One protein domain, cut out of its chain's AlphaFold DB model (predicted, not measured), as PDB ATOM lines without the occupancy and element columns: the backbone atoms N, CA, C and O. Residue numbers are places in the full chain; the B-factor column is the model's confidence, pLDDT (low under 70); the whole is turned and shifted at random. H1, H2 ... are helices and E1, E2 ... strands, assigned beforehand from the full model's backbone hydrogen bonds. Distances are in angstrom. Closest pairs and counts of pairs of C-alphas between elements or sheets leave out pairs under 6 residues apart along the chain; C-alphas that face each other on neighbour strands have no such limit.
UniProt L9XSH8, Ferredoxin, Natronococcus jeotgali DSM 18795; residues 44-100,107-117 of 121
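AT A GLANCE: This is residues 44 to 100 and 107 to 117 of the 121 residues of the protein "Ferredoxin" of Natronococcus jeotgali DSM 18795 (UniProt L9XSH8). Strand E1 and the short strand E3 make a small two-stranded ladder in the middle of the domain, with helix H3 beside E1 on the side away from E3, and with the short helices H1 and H2 and a second two-stranded ladder, E2 and E4, on the other side. Unnamed loops fill much of the rest: residues 59 to 68 make one end of the longest axis and residues near 45 the other. The printed part has 68 residues, with three named helices and four named strands in the order E1 H1 E2 H2 E3 E4 H3; under half of the residues are in named elements, and the class is mixed, helices and strands. Both sheets, E1 - E3 and E2 - E4, are antiparallel. The whole is compact, with a radius of gyration of the C-alphas of 11.2 A, and spans 32 by 24 by 20 A.

IN THESE COORDINATES: Start at Arg 44 and pass to C-alpha 52 at (163.643, 11.321, 53.217), where E1 begins; it runs through residues 52 to 58 and is 17.2 A long. Next come H1, residues 69 to 72, and E2, residues 73 to 75. Find H2 at residues 84 to 88, E3 at 91 to 93 and E4 at 97 to 99. Beyond the cut, H3 takes residues 109 to 114, 9.2 A long, ending at C-alpha 114 at (172.230, 11.405, 47.660).

HOW THE PARTS SIT: Look first at E1 and E3, antiparallel at 123 degrees, where N 53 and O 92 are 2.9 A apart and N 92 and O 53 are 2.8 A apart, within hydrogen-bond range. The closest C-alphas of E1 and H1 are those of Val 55 and Ala 69, 6.0 A apart. H1 and H2 touch, with the C-alphas of Ala 69 and Arg 87 closest at 5.2 A. E2 and E4 are antiparallel at 143 degrees, with N 74 and O 98 within hydrogen-bond range at 2.8 A. E3 and E4 meet only through their link, and E1 and E2 are apart. The closest C-alphas of E1 and H3 are those of Val 52 and Arg 112, 6.1 A apart; H3 is apart from E3. In H2 and H3 every O i to N i+4 pair is within hydrogen-bond range; H1 is too short for such a pair.

THE WHOLE: The two C-alphas farthest apart are those of Lys 45 and Asp 64, at 32.9 A. Residues 101 to 106 are not printed, and C-alphas 100 and 107 are 18.1 A apart across this cut. Of the links printed whole, none is long. The mean pLDDT of the printed part is 88.7; look for values under 70 at residues 62 to 64 and 116 to 117 of this model.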
ATOM      1  N   ARG A  44     156.026   4.429  56.395       90.81
ATOM      2  CA  ARG A  44     155.534   5.445  57.354       90.81
ATOM      3  C   ARG A  44     155.801   5.083  58.817       90.81
ATOM      4  O   ARG A  44     155.027   5.449  59.704       90.81
ATOM      5  N   LYS A  45     156.900   4.356  59.057       90.44
ATOM      6  CA  LYS A  45     157.372   3.788  60.335       90.44
ATOM      7  C   LYS A  45     158.769   4.283  60.735       90.44
ATOM      8  O   LYS A  45     159.189   4.046  61.860       90.44
ATOM      9  N   GLY A  46     159.428   5.086  59.895       88.19
ATOM     10  CA  GLY A  46     160.786   5.576  60.163       88.19
ATOM     11  C   GLY A  46     161.866   4.505  59.980       88.19
ATOM     12  O   GLY A  46     162.955   4.633  60.524       88.19
ATOM     13  N   THR A  47     161.537   3.424  59.266       90.31
ATOM     14  CA  THR A  47     162.407   2.263  59.017       90.31
ATOM     15  C   THR A  47     162.812   2.130  57.548       90.31
ATOM     16  O   THR A  47     163.493   1.180  57.195       90.31
ATOM     17  N   CYS A  48     162.384   3.059  56.691       91.88
ATOM     18  CA  CYS A  48     162.838   3.186  55.308       91.88
ATOM     19  C   CYS A  48     163.179   4.650  55.014       91.88
ATOM     20  O   CYS A  48     162.650   5.548  55.674       91.88
ATOM     21  N   THR A  49     163.933   4.888  53.945       90.94
ATOM     22  CA  THR A  49     164.341   6.220  53.470       90.94
ATOM     23  C   THR A  49     163.426   6.776  52.372       90.94
ATOM     24  O   THR A  49     163.708   7.810  51.785       90.94
ATOM     25  N   ALA A  50     162.287   6.128  52.088       92.38
ATOM     26  CA  ALA A  50     161.385   6.550  51.010       92.38
ATOM     27  C   ALA A  50     160.858   7.987  51.166       92.38
ATOM     28  O   ALA A  50     160.656   8.647  50.159       92.38
ATOM     29  N   CYS A  51     160.644   8.453  52.399       94.12
ATOM     30  CA  CYS A  51     160.169   9.806  52.709       94.12
ATOM     31  C   CYS A  51     161.283  10.733  53.203       94.12
ATOM     32  O   CYS A  51     161.019  11.608  54.032       94.12
ATOM     33  N   VAL A  52     162.530  10.463  52.823       95.38
ATOM     34  CA  VAL A  52     163.643  11.321  53.217       95.38
ATOM     35  C   VAL A  52     163.520  12.682  52.527       95.38
ATOM     36  O   VAL A  52     163.167  12.762  51.350       95.38
ATOM     37  N   GLY A  53     163.782  13.735  53.289       95.69
ATOM     38  CA  GLY A  53     164.052  15.081  52.801       95.69
ATOM     39  C   GLY A  53     165.360  15.585  53.404       95.69
ATOM     40  O   GLY A  53     165.871  14.980  54.350       95.69
ATOM     41  N   ARG A  54     165.895  16.682  52.876       95.50
ATOM     42  CA  ARG A  54     167.106  17.322  53.396       95.50
ATOM     43  C   ARG A  54     166.805  18.759  53.782       95.50
ATOM     44  O   ARG A  54     166.321  19.529  52.966       95.50
ATOM     45  N   VAL A  55     167.077  19.121  55.027       95.44
ATOM     46  CA  VAL A  55     166.977  20.506  55.486       95.44
ATOM     47  C   VAL A  55     168.077  21.310  54.803       95.44
ATOM     48  O   VAL A  55     169.246  20.925  54.842       95.44
ATOM     49  N   ILE A  56     167.694  22.416  54.172       93.31
ATOM     50  CA  ILE A  56     168.609  23.299  53.437       93.31
ATOM     51  C   ILE A  56     168.602  24.736  53.965       93.31
ATOM     52  O   ILE A  56     169.546  25.473  53.705       93.31
ATOM     53  N   ALA A  57     167.583  25.127  54.739       92.88
ATOM     54  CA  ALA A  57     167.546  26.401  55.452       92.88
ATOM     55  C   ALA A  57     166.615  26.334  56.673       92.88
ATOM     56  O   ALA A  57     165.663  25.549  56.689       92.88
ATOM     57  N   ILE A  58     166.884  27.174  57.673       93.25
ATOM     58  CA  ILE A  58     166.048  27.393  58.861       93.25
ATOM     59  C   ILE A  58     166.042  28.908  59.112       93.25
ATOM     60  O   ILE A  58     167.117  29.491  59.242       93.25
ATOM     61  N   GLU A  59     164.868  29.543  59.155       86.12
ATOM     62  CA  GLU A  59     164.744  31.015  59.107       86.12
ATOM     63  C   GLU A  59     165.455  31.724  60.279       86.12
ATOM     64  O   GLU A  59     166.143  32.724  60.082       86.12
ATOM     65  N   ASP A  60     165.372  31.171  61.493       77.94
ATOM     66  CA  ASP A  60     165.986  31.740  62.706       77.94
ATOM     67  C   ASP A  60     167.426  31.253  62.982       77.94
ATOM     68  O   ASP A  60     168.008  31.539  64.033       77.94
ATOM     69  N   GLN A  61     168.035  30.504  62.060       76.19
ATOM     70  CA  GLN A  61     169.418  30.036  62.187       76.19
ATOM     71  C   GLN A  61     170.332  30.883  61.299       76.19
ATOM     72  O   GLN A  61     170.587  30.571  60.138       76.19
ATOM     73  N   ALA A  62     170.867  31.969  61.862       56.94
ATOM     74  CA  ALA A  62     171.907  32.761  61.216       56.94
ATOM     75  C   ALA A  62     173.280  32.095  61.418       56.94
ATOM     76  O   ALA A  62     173.953  32.318  62.426       56.94
ATOM     77  N   GLY A  63     173.703  31.272  60.461       63.06
ATOM     78  CA  GLY A  63     175.054  30.717  60.424       63.06
ATOM     79  C   GLY A  63     175.405  30.161  59.049       63.06
ATOM     80  O   GLY A  63     174.580  29.516  58.416       63.06
ATOM     81  N   ASP A  64     176.643  30.369  58.597       63.53
ATOM     82  CA  ASP A  64     177.181  29.842  57.328       63.53
ATOM     83  C   ASP A  64     177.375  28.303  57.316       63.53
ATOM     84  O   ASP A  64     178.071  27.758  56.459       63.53
ATOM     85  N   GLY A  65     176.821  27.592  58.302       71.00
ATOM     86  CA  GLY A  65     176.930  26.142  58.444       71.00
ATOM     87  C   GLY A  65     175.791  25.398  57.748       71.00
ATOM     88  O   GLY A  65     174.682  25.909  57.629       71.00
ATOM     89  N   GLN A  66     176.052  24.158  57.326       80.75
ATOM     90  CA  GLN A  66     175.003  23.242  56.870       80.75
ATOM     91  C   GLN A  66     173.988  23.028  58.013       80.75
ATOM     92  O   GLN A  66     174.413  22.673  59.116       80.75
ATOM     93  N   PRO A  67     172.675  23.215  57.790       87.44
ATOM     94  CA  PRO A  67     171.681  23.001  58.833       87.44
ATOM     95  C   PRO A  67     171.591  21.520  59.210       87.44
ATOM     96  O   PRO A  67     171.461  20.646  58.349       87.44
ATOM     97  N   HIS A  68     171.607  21.241  60.512       89.56
ATOM     98  CA  HIS A  68     171.387  19.901  61.034       89.56
ATOM     99  C   HIS A  68     169.881  19.613  61.063       89.56
ATOM    100  O   HIS A  68     169.078  20.447  61.484       89.56
ATOM    101  N   ALA A  69     169.470  18.391  60.709       91.69
ATOM    102  CA  ALA A  69     168.065  17.990  60.811       91.69
ATOM    103  C   ALA A  69     167.491  18.167  62.228       91.69
ATOM    104  O   ALA A  69     166.311  18.459  62.388       91.69
ATOM    105  N   ALA A  70     168.330  18.013  63.258       91.00
ATOM    106  CA  ALA A  70     167.929  18.199  64.642       91.00
ATOM    107  C   ALA A  70     167.578  19.659  64.956       91.00
ATOM    108  O   ALA A  70     166.776  19.887  65.850       91.00
ATOM    109  N   ASP A  71     168.099  20.649  64.238       91.44
ATOM    110  CA  ASP A  71     167.749  22.048  64.503       91.44
ATOM    111  C   ASP A  71     166.376  22.405  63.910       91.44
ATOM    112  O   ASP A  71     165.651  23.224  64.470       91.44
ATOM    113  N   ALA A  72     165.966  21.724  62.834       92.94
ATOM    114  CA  ALA A  72     164.691  21.965  62.159       92.94
ATOM    115  C   ALA A  72     163.534  21.087  62.663       92.94
ATOM    116  O   ALA A  72     162.392  21.543  62.695       92.94
ATOM    117  N   VAL A  73     163.794  19.821  63.017       94.19
ATOM    118  CA  VAL A  73     162.733  18.844  63.307       94.19
ATOM    119  C   VAL A  73     162.989  17.998  64.559       94.19
ATOM    120  O   VAL A  73     164.118  17.656  64.908       94.19
ATOM    121  N   ASP A  74     161.899  17.606  65.215       94.25
ATOM    122  CA  ASP A  74     161.829  16.502  66.174       94.25
ATOM    123  C   ASP A  74     161.251  15.254  65.499       94.25
ATOM    124  O   ASP A  74     160.663  15.329  64.419       94.25
ATOM    125  N   TYR A  75     161.340  14.102  66.156       93.56
ATOM    126  CA  TYR A  75     160.742  12.871  65.672       93.56
ATOM    127  C   TYR A  75     159.795  12.261  66.697       93.56
ATOM    128  O   TYR A  75     160.190  11.926  67.810       93.56
ATOM    129  N   ARG A  76     158.567  11.924  66.275       92.94
ATOM    130  CA  ARG A  76     157.633  11.163  67.139       92.94
ATOM    131  C   ARG A  76     158.156   9.799  67.592       92.94
ATOM    132  O   ARG A  76     157.552   9.159  68.449       92.94
ATOM    133  N   ARG A  77     159.199   9.287  66.936       93.12
ATOM    134  CA  ARG A  77     159.873   8.020  67.243       93.12
ATOM    135  C   ARG A  77     161.253   7.988  66.600       93.12
ATOM    136  O   ARG A  77     161.523   8.750  65.685       93.12
ATOM    137  N   VAL A  78     162.084   7.038  67.015       91.56
ATOM    138  CA  VAL A  78     163.465   6.910  66.526       91.56
ATOM    139  C   VAL A  78     163.518   6.721  64.993       91.56
ATOM    140  O   VAL A  78     162.920   5.758  64.494       91.56
ATOM    141  N   PRO A  79     164.240   7.583  64.244       91.31
ATOM    142  CA  PRO A  79     164.484   7.430  62.807       91.31
ATOM    143  C   PRO A  79     165.515   6.321  62.553       91.31
ATOM    144  O   PRO A  79     166.688   6.586  62.336       91.31
ATOM    145  N   ARG A  80     165.094   5.053  62.583       91.88
ATOM    146  CA  ARG A  80     166.005   3.902  62.408       91.88
ATOM    147  C   ARG A  80     166.645   3.811  61.023       91.88
ATOM    148  O   ARG A  80     167.601   3.067  60.869       91.88
ATOM    149  N   ALA A  81     166.080   4.499  60.034       90.31
ATOM    150  CA  ALA A  81     166.596   4.521  58.671       90.31
ATOM    151  C   ALA A  81     167.662   5.599  58.421       90.31
ATOM    152  O   ALA A  81     168.088   5.721  57.281       90.31
ATOM    153  N   LEU A  82     168.024   6.396  59.434       90.94
ATOM    154  CA  LEU A  82     169.081   7.405  59.349       90.94
ATOM    155  C   LEU A  82     170.104   7.172  60.462       90.94
ATOM    156  O   LEU A  82     169.737   6.966  61.626       90.94
ATOM    157  N   GLU A  83     171.375   7.269  60.118       91.19
ATOM    158  CA  GLU A  83     172.487   7.320  61.058       91.19
ATOM    159  C   GLU A  83     172.637   8.739  61.640       91.19
ATOM    160  O   GLU A  83     171.922   9.678  61.276       91.19
ATOM    161  N   ASP A  84     173.522   8.904  62.623       89.69
ATOM    162  CA  ASP A  84     173.805  10.221  63.209       89.69
ATOM    163  C   ASP A  84     174.452  11.177  62.200       89.69
ATOM    164  O   ASP A  84     174.103  12.357  62.188       89.69
ATOM    165  N   SER A  85     175.323  10.667  61.320       90.75
ATOM    166  CA  SER A  85     175.930  11.435  60.225       90.75
ATOM    167  C   SER A  85     174.880  11.975  59.265       90.75
ATOM    168  O   SER A  85     174.871  13.167  58.988       90.75
ATOM    169  N   ASP A  86     173.921  11.140  58.859       92.56
ATOM    170  CA  ASP A  86     172.865  11.557  57.934       92.56
ATOM    171  C   ASP A  86     172.051  12.713  58.521       92.56
ATOM    172  O   ASP A  86     171.750  13.704  57.857       92.56
ATOM    173  N   ARG A  87     171.708  12.619  59.811       91.69
ATOM    174  CA  ARG A  87     170.990  13.703  60.486       91.69
ATOM    175  C   ARG A  87     171.837  14.970  60.550       91.69
ATOM    176  O   ARG A  87     171.272  16.057  60.394       91.69
ATOM    177  N   ALA A  88     173.139  14.839  60.801       90.44
ATOM    178  CA  ALA A  88     174.082  15.955  60.832       90.44
ATOM    179  C   ALA A  88     174.210  16.644  59.465       90.44
ATOM    180  O   ALA A  88     174.282  17.867  59.417       90.44
ATOM    181  N   ASP A  89     174.106  15.890  58.370       91.38
ATOM    182  CA  ASP A  89     174.100  16.406  56.992       91.38
ATOM    183  C   ASP A  89     172.752  17.018  56.550       91.38
ATOM    184  O   ASP A  89     172.592  17.454  55.400       91.38
ATOM    185  N   GLY A  90     171.778  17.072  57.464       93.31
ATOM    186  CA  GLY A  90     170.471  17.691  57.252       93.31
ATOM    187  C   GLY A  90     169.365  16.715  56.853       93.31
ATOM    188  O   GLY A  90     168.229  17.148  56.657       93.31
ATOM    189  N   TYR A  91     169.627  15.408  56.746       95.19
ATOM    190  CA  TYR A  91     168.601  14.449  56.333       95.19
ATOM    191  C   TYR A  91     167.562  14.188  57.428       95.19
ATOM    192  O   TYR A  91     167.878  13.942  58.596       95.19
ATOM    193  N   ALA A  92     166.291  14.181  57.022       96.06
ATOM    194  CA  ALA A  92     165.151  13.973  57.898       96.06
ATOM    195  C   ALA A  92     164.094  13.038  57.299       96.06
ATOM    196  O   ALA A  92     163.788  13.078  56.108       96.06
ATOM    197  N   LEU A  93     163.478  12.198  58.140       96.19
ATOM    198  CA  LEU A  93     162.374  11.319  57.735       96.19
ATOM    199  C   LEU A  93     161.023  12.021  57.918       96.19
ATOM    200  O   LEU A  93     160.432  11.986  58.999       96.19
ATOM    201  N   LEU A  94     160.476  12.581  56.839       96.38
ATOM    202  CA  LEU A  94     159.294  13.454  56.893       96.38
ATOM    203  C   LEU A  94     158.023  12.765  57.419       96.38
ATOM    204  O   LEU A  94     157.159  13.414  57.998       96.38
ATOM    205  N   CYS A  95     157.925  11.431  57.312       96.19
ATOM    206  CA  CYS A  95     156.795  10.651  57.850       96.19
ATOM    207  C   CYS A  95     156.736  10.557  59.386       96.19
ATOM    208  O   CYS A  95     155.824   9.933  59.948       96.19
ATOM    209  N   ILE A  96     157.764  11.056  60.068       96.25
ATOM    210  CA  ILE A  96     157.863  11.099  61.529       96.25
ATOM    211  C   ILE A  96     158.355  12.435  62.058       96.25
ATOM    212  O   ILE A  96     158.417  12.577  63.278       96.25
ATOM    213  N   ALA A  97     158.729  13.351  61.170       96.19
ATOM    214  CA  ALA A  97     159.295  14.634  61.519       96.19
ATOM    215  C   ALA A  97     158.191  15.611  61.925       96.19
ATOM    216  O   ALA A  97     157.215  15.764  61.190       96.19
ATOM    217  N   HIS A  98     158.378  16.266  63.064       95.69
ATOM    218  CA  HIS A  98     157.606  17.420  63.507       95.69
ATOM    219  C   HIS A  98     158.509  18.647  63.426       95.69
ATOM    220  O   HIS A  98     159.579  18.615  64.037       95.69
ATOM    221  N   PRO A  99     158.135  19.705  62.696       95.00
ATOM    222  CA  PRO A  99     158.950  20.906  62.651       95.00
ATOM    223  C   PRO A  99     159.016  21.568  64.027       95.00
ATOM    224  O   PRO A  99     158.094  21.478  64.840       95.00
ATOM    225  N   ARG A 100     160.159  22.195  64.287       93.19
ATOM    226  CA  ARG A 100     160.435  22.996  65.485       93.19
ATOM    227  C   ARG A 100     160.824  24.437  65.155       93.19
ATOM    228  O   ARG A 100     161.073  25.207  66.077       93.19
ATOM    229  N   VAL A 107     163.086  17.927  48.766       95.06
ATOM    230  CA  VAL A 107     162.304  16.696  48.659       95.06
ATOM    231  C   VAL A 107     162.343  16.124  47.248       95.06
ATOM    232  O   VAL A 107     162.455  16.829  46.250       95.06
ATOM    233  N   GLY A 108     162.170  14.808  47.151       89.56
ATOM    234  CA  GLY A 108     162.045  14.119  45.871       89.56
ATOM    235  C   GLY A 108     162.941  12.889  45.764       89.56
ATOM    236  O   GLY A 108     163.623  12.514  46.718       89.56
ATOM    237  N   PRO A 109     162.926  12.215  44.602       83.81
ATOM    238  CA  PRO A 109     163.675  10.978  44.406       83.81
ATOM    239  C   PRO A 109     165.196  11.175  44.471       83.81
ATOM    240  O   PRO A 109     165.897  10.236  44.847       83.81
ATOM    241  N   THR A 110     165.693  12.371  44.138       86.69
ATOM    242  CA  THR A 110     167.126  12.700  44.137       86.69
ATOM    243  C   THR A 110     167.713  12.689  45.544       86.69
ATOM    244  O   THR A 110     168.722  12.027  45.751       86.69
ATOM    245  N   VAL A 111     167.015  13.266  46.529       89.94
ATOM    246  CA  VAL A 111     167.473  13.322  47.931       89.94
ATOM    247  C   VAL A 111     167.766  11.927  48.487       89.94
ATOM    248  O   VAL A 111     168.770  11.693  49.152       89.94
ATOM    249  N   ARG A 112     166.910  10.950  48.161       85.38
ATOM    250  CA  ARG A 112     167.133   9.547  48.543       85.38
ATOM    251  C   ARG A 112     168.374   8.951  47.883       85.38
ATOM    252  O   ARG A 112     169.019   8.105  48.484       85.38
ATOM    253  N   SER A 113     168.672   9.342  46.647       85.31
ATOM    254  CA  SER A 113     169.870   8.881  45.943       85.31
ATOM    255  C   SER A 113     171.150   9.471  46.538       85.31
ATOM    256  O   SER A 113     172.186   8.816  46.481       85.31
ATOM    257  N   GLU A 114     171.086  10.687  47.083       85.25
ATOM    258  CA  GLU A 114     172.230  11.405  47.660       85.25
ATOM    259  C   GLU A 114     172.563  10.983  49.088       85.25
ATOM    260  O   GLU A 114     173.734  10.998  49.458       85.25
ATOM    261  N   LEU A 115     171.563  10.539  49.859       82.81
ATOM    262  CA  LEU A 115     171.784   9.877  51.150       82.81
ATOM    263  C   LEU A 115     172.737   8.672  51.011       82.81
ATOM    264  O   LEU A 115     173.430   8.309  51.955       82.81
ATOM    265  N   GLY A 116     172.797   8.082  49.813       67.62
ATOM    266  CA  GLY A 116     173.563   6.882  49.533       67.62
ATOM    267  C   GLY A 116     172.858   5.627  50.044       67.62
ATOM    268  O   GLY A 116     172.006   5.657  50.933       67.62
ATOM    269  N   ASP A 117     173.199   4.491  49.443       56.94
ATOM    270  CA  ASP A 117     172.932   3.194  50.060       56.94
ATOM    271  C   ASP A 117     173.887   3.105  51.259       56.94
ATOM    272  O   ASP A 117     175.108   3.136  51.067       56.94
TER     273      ASP A 117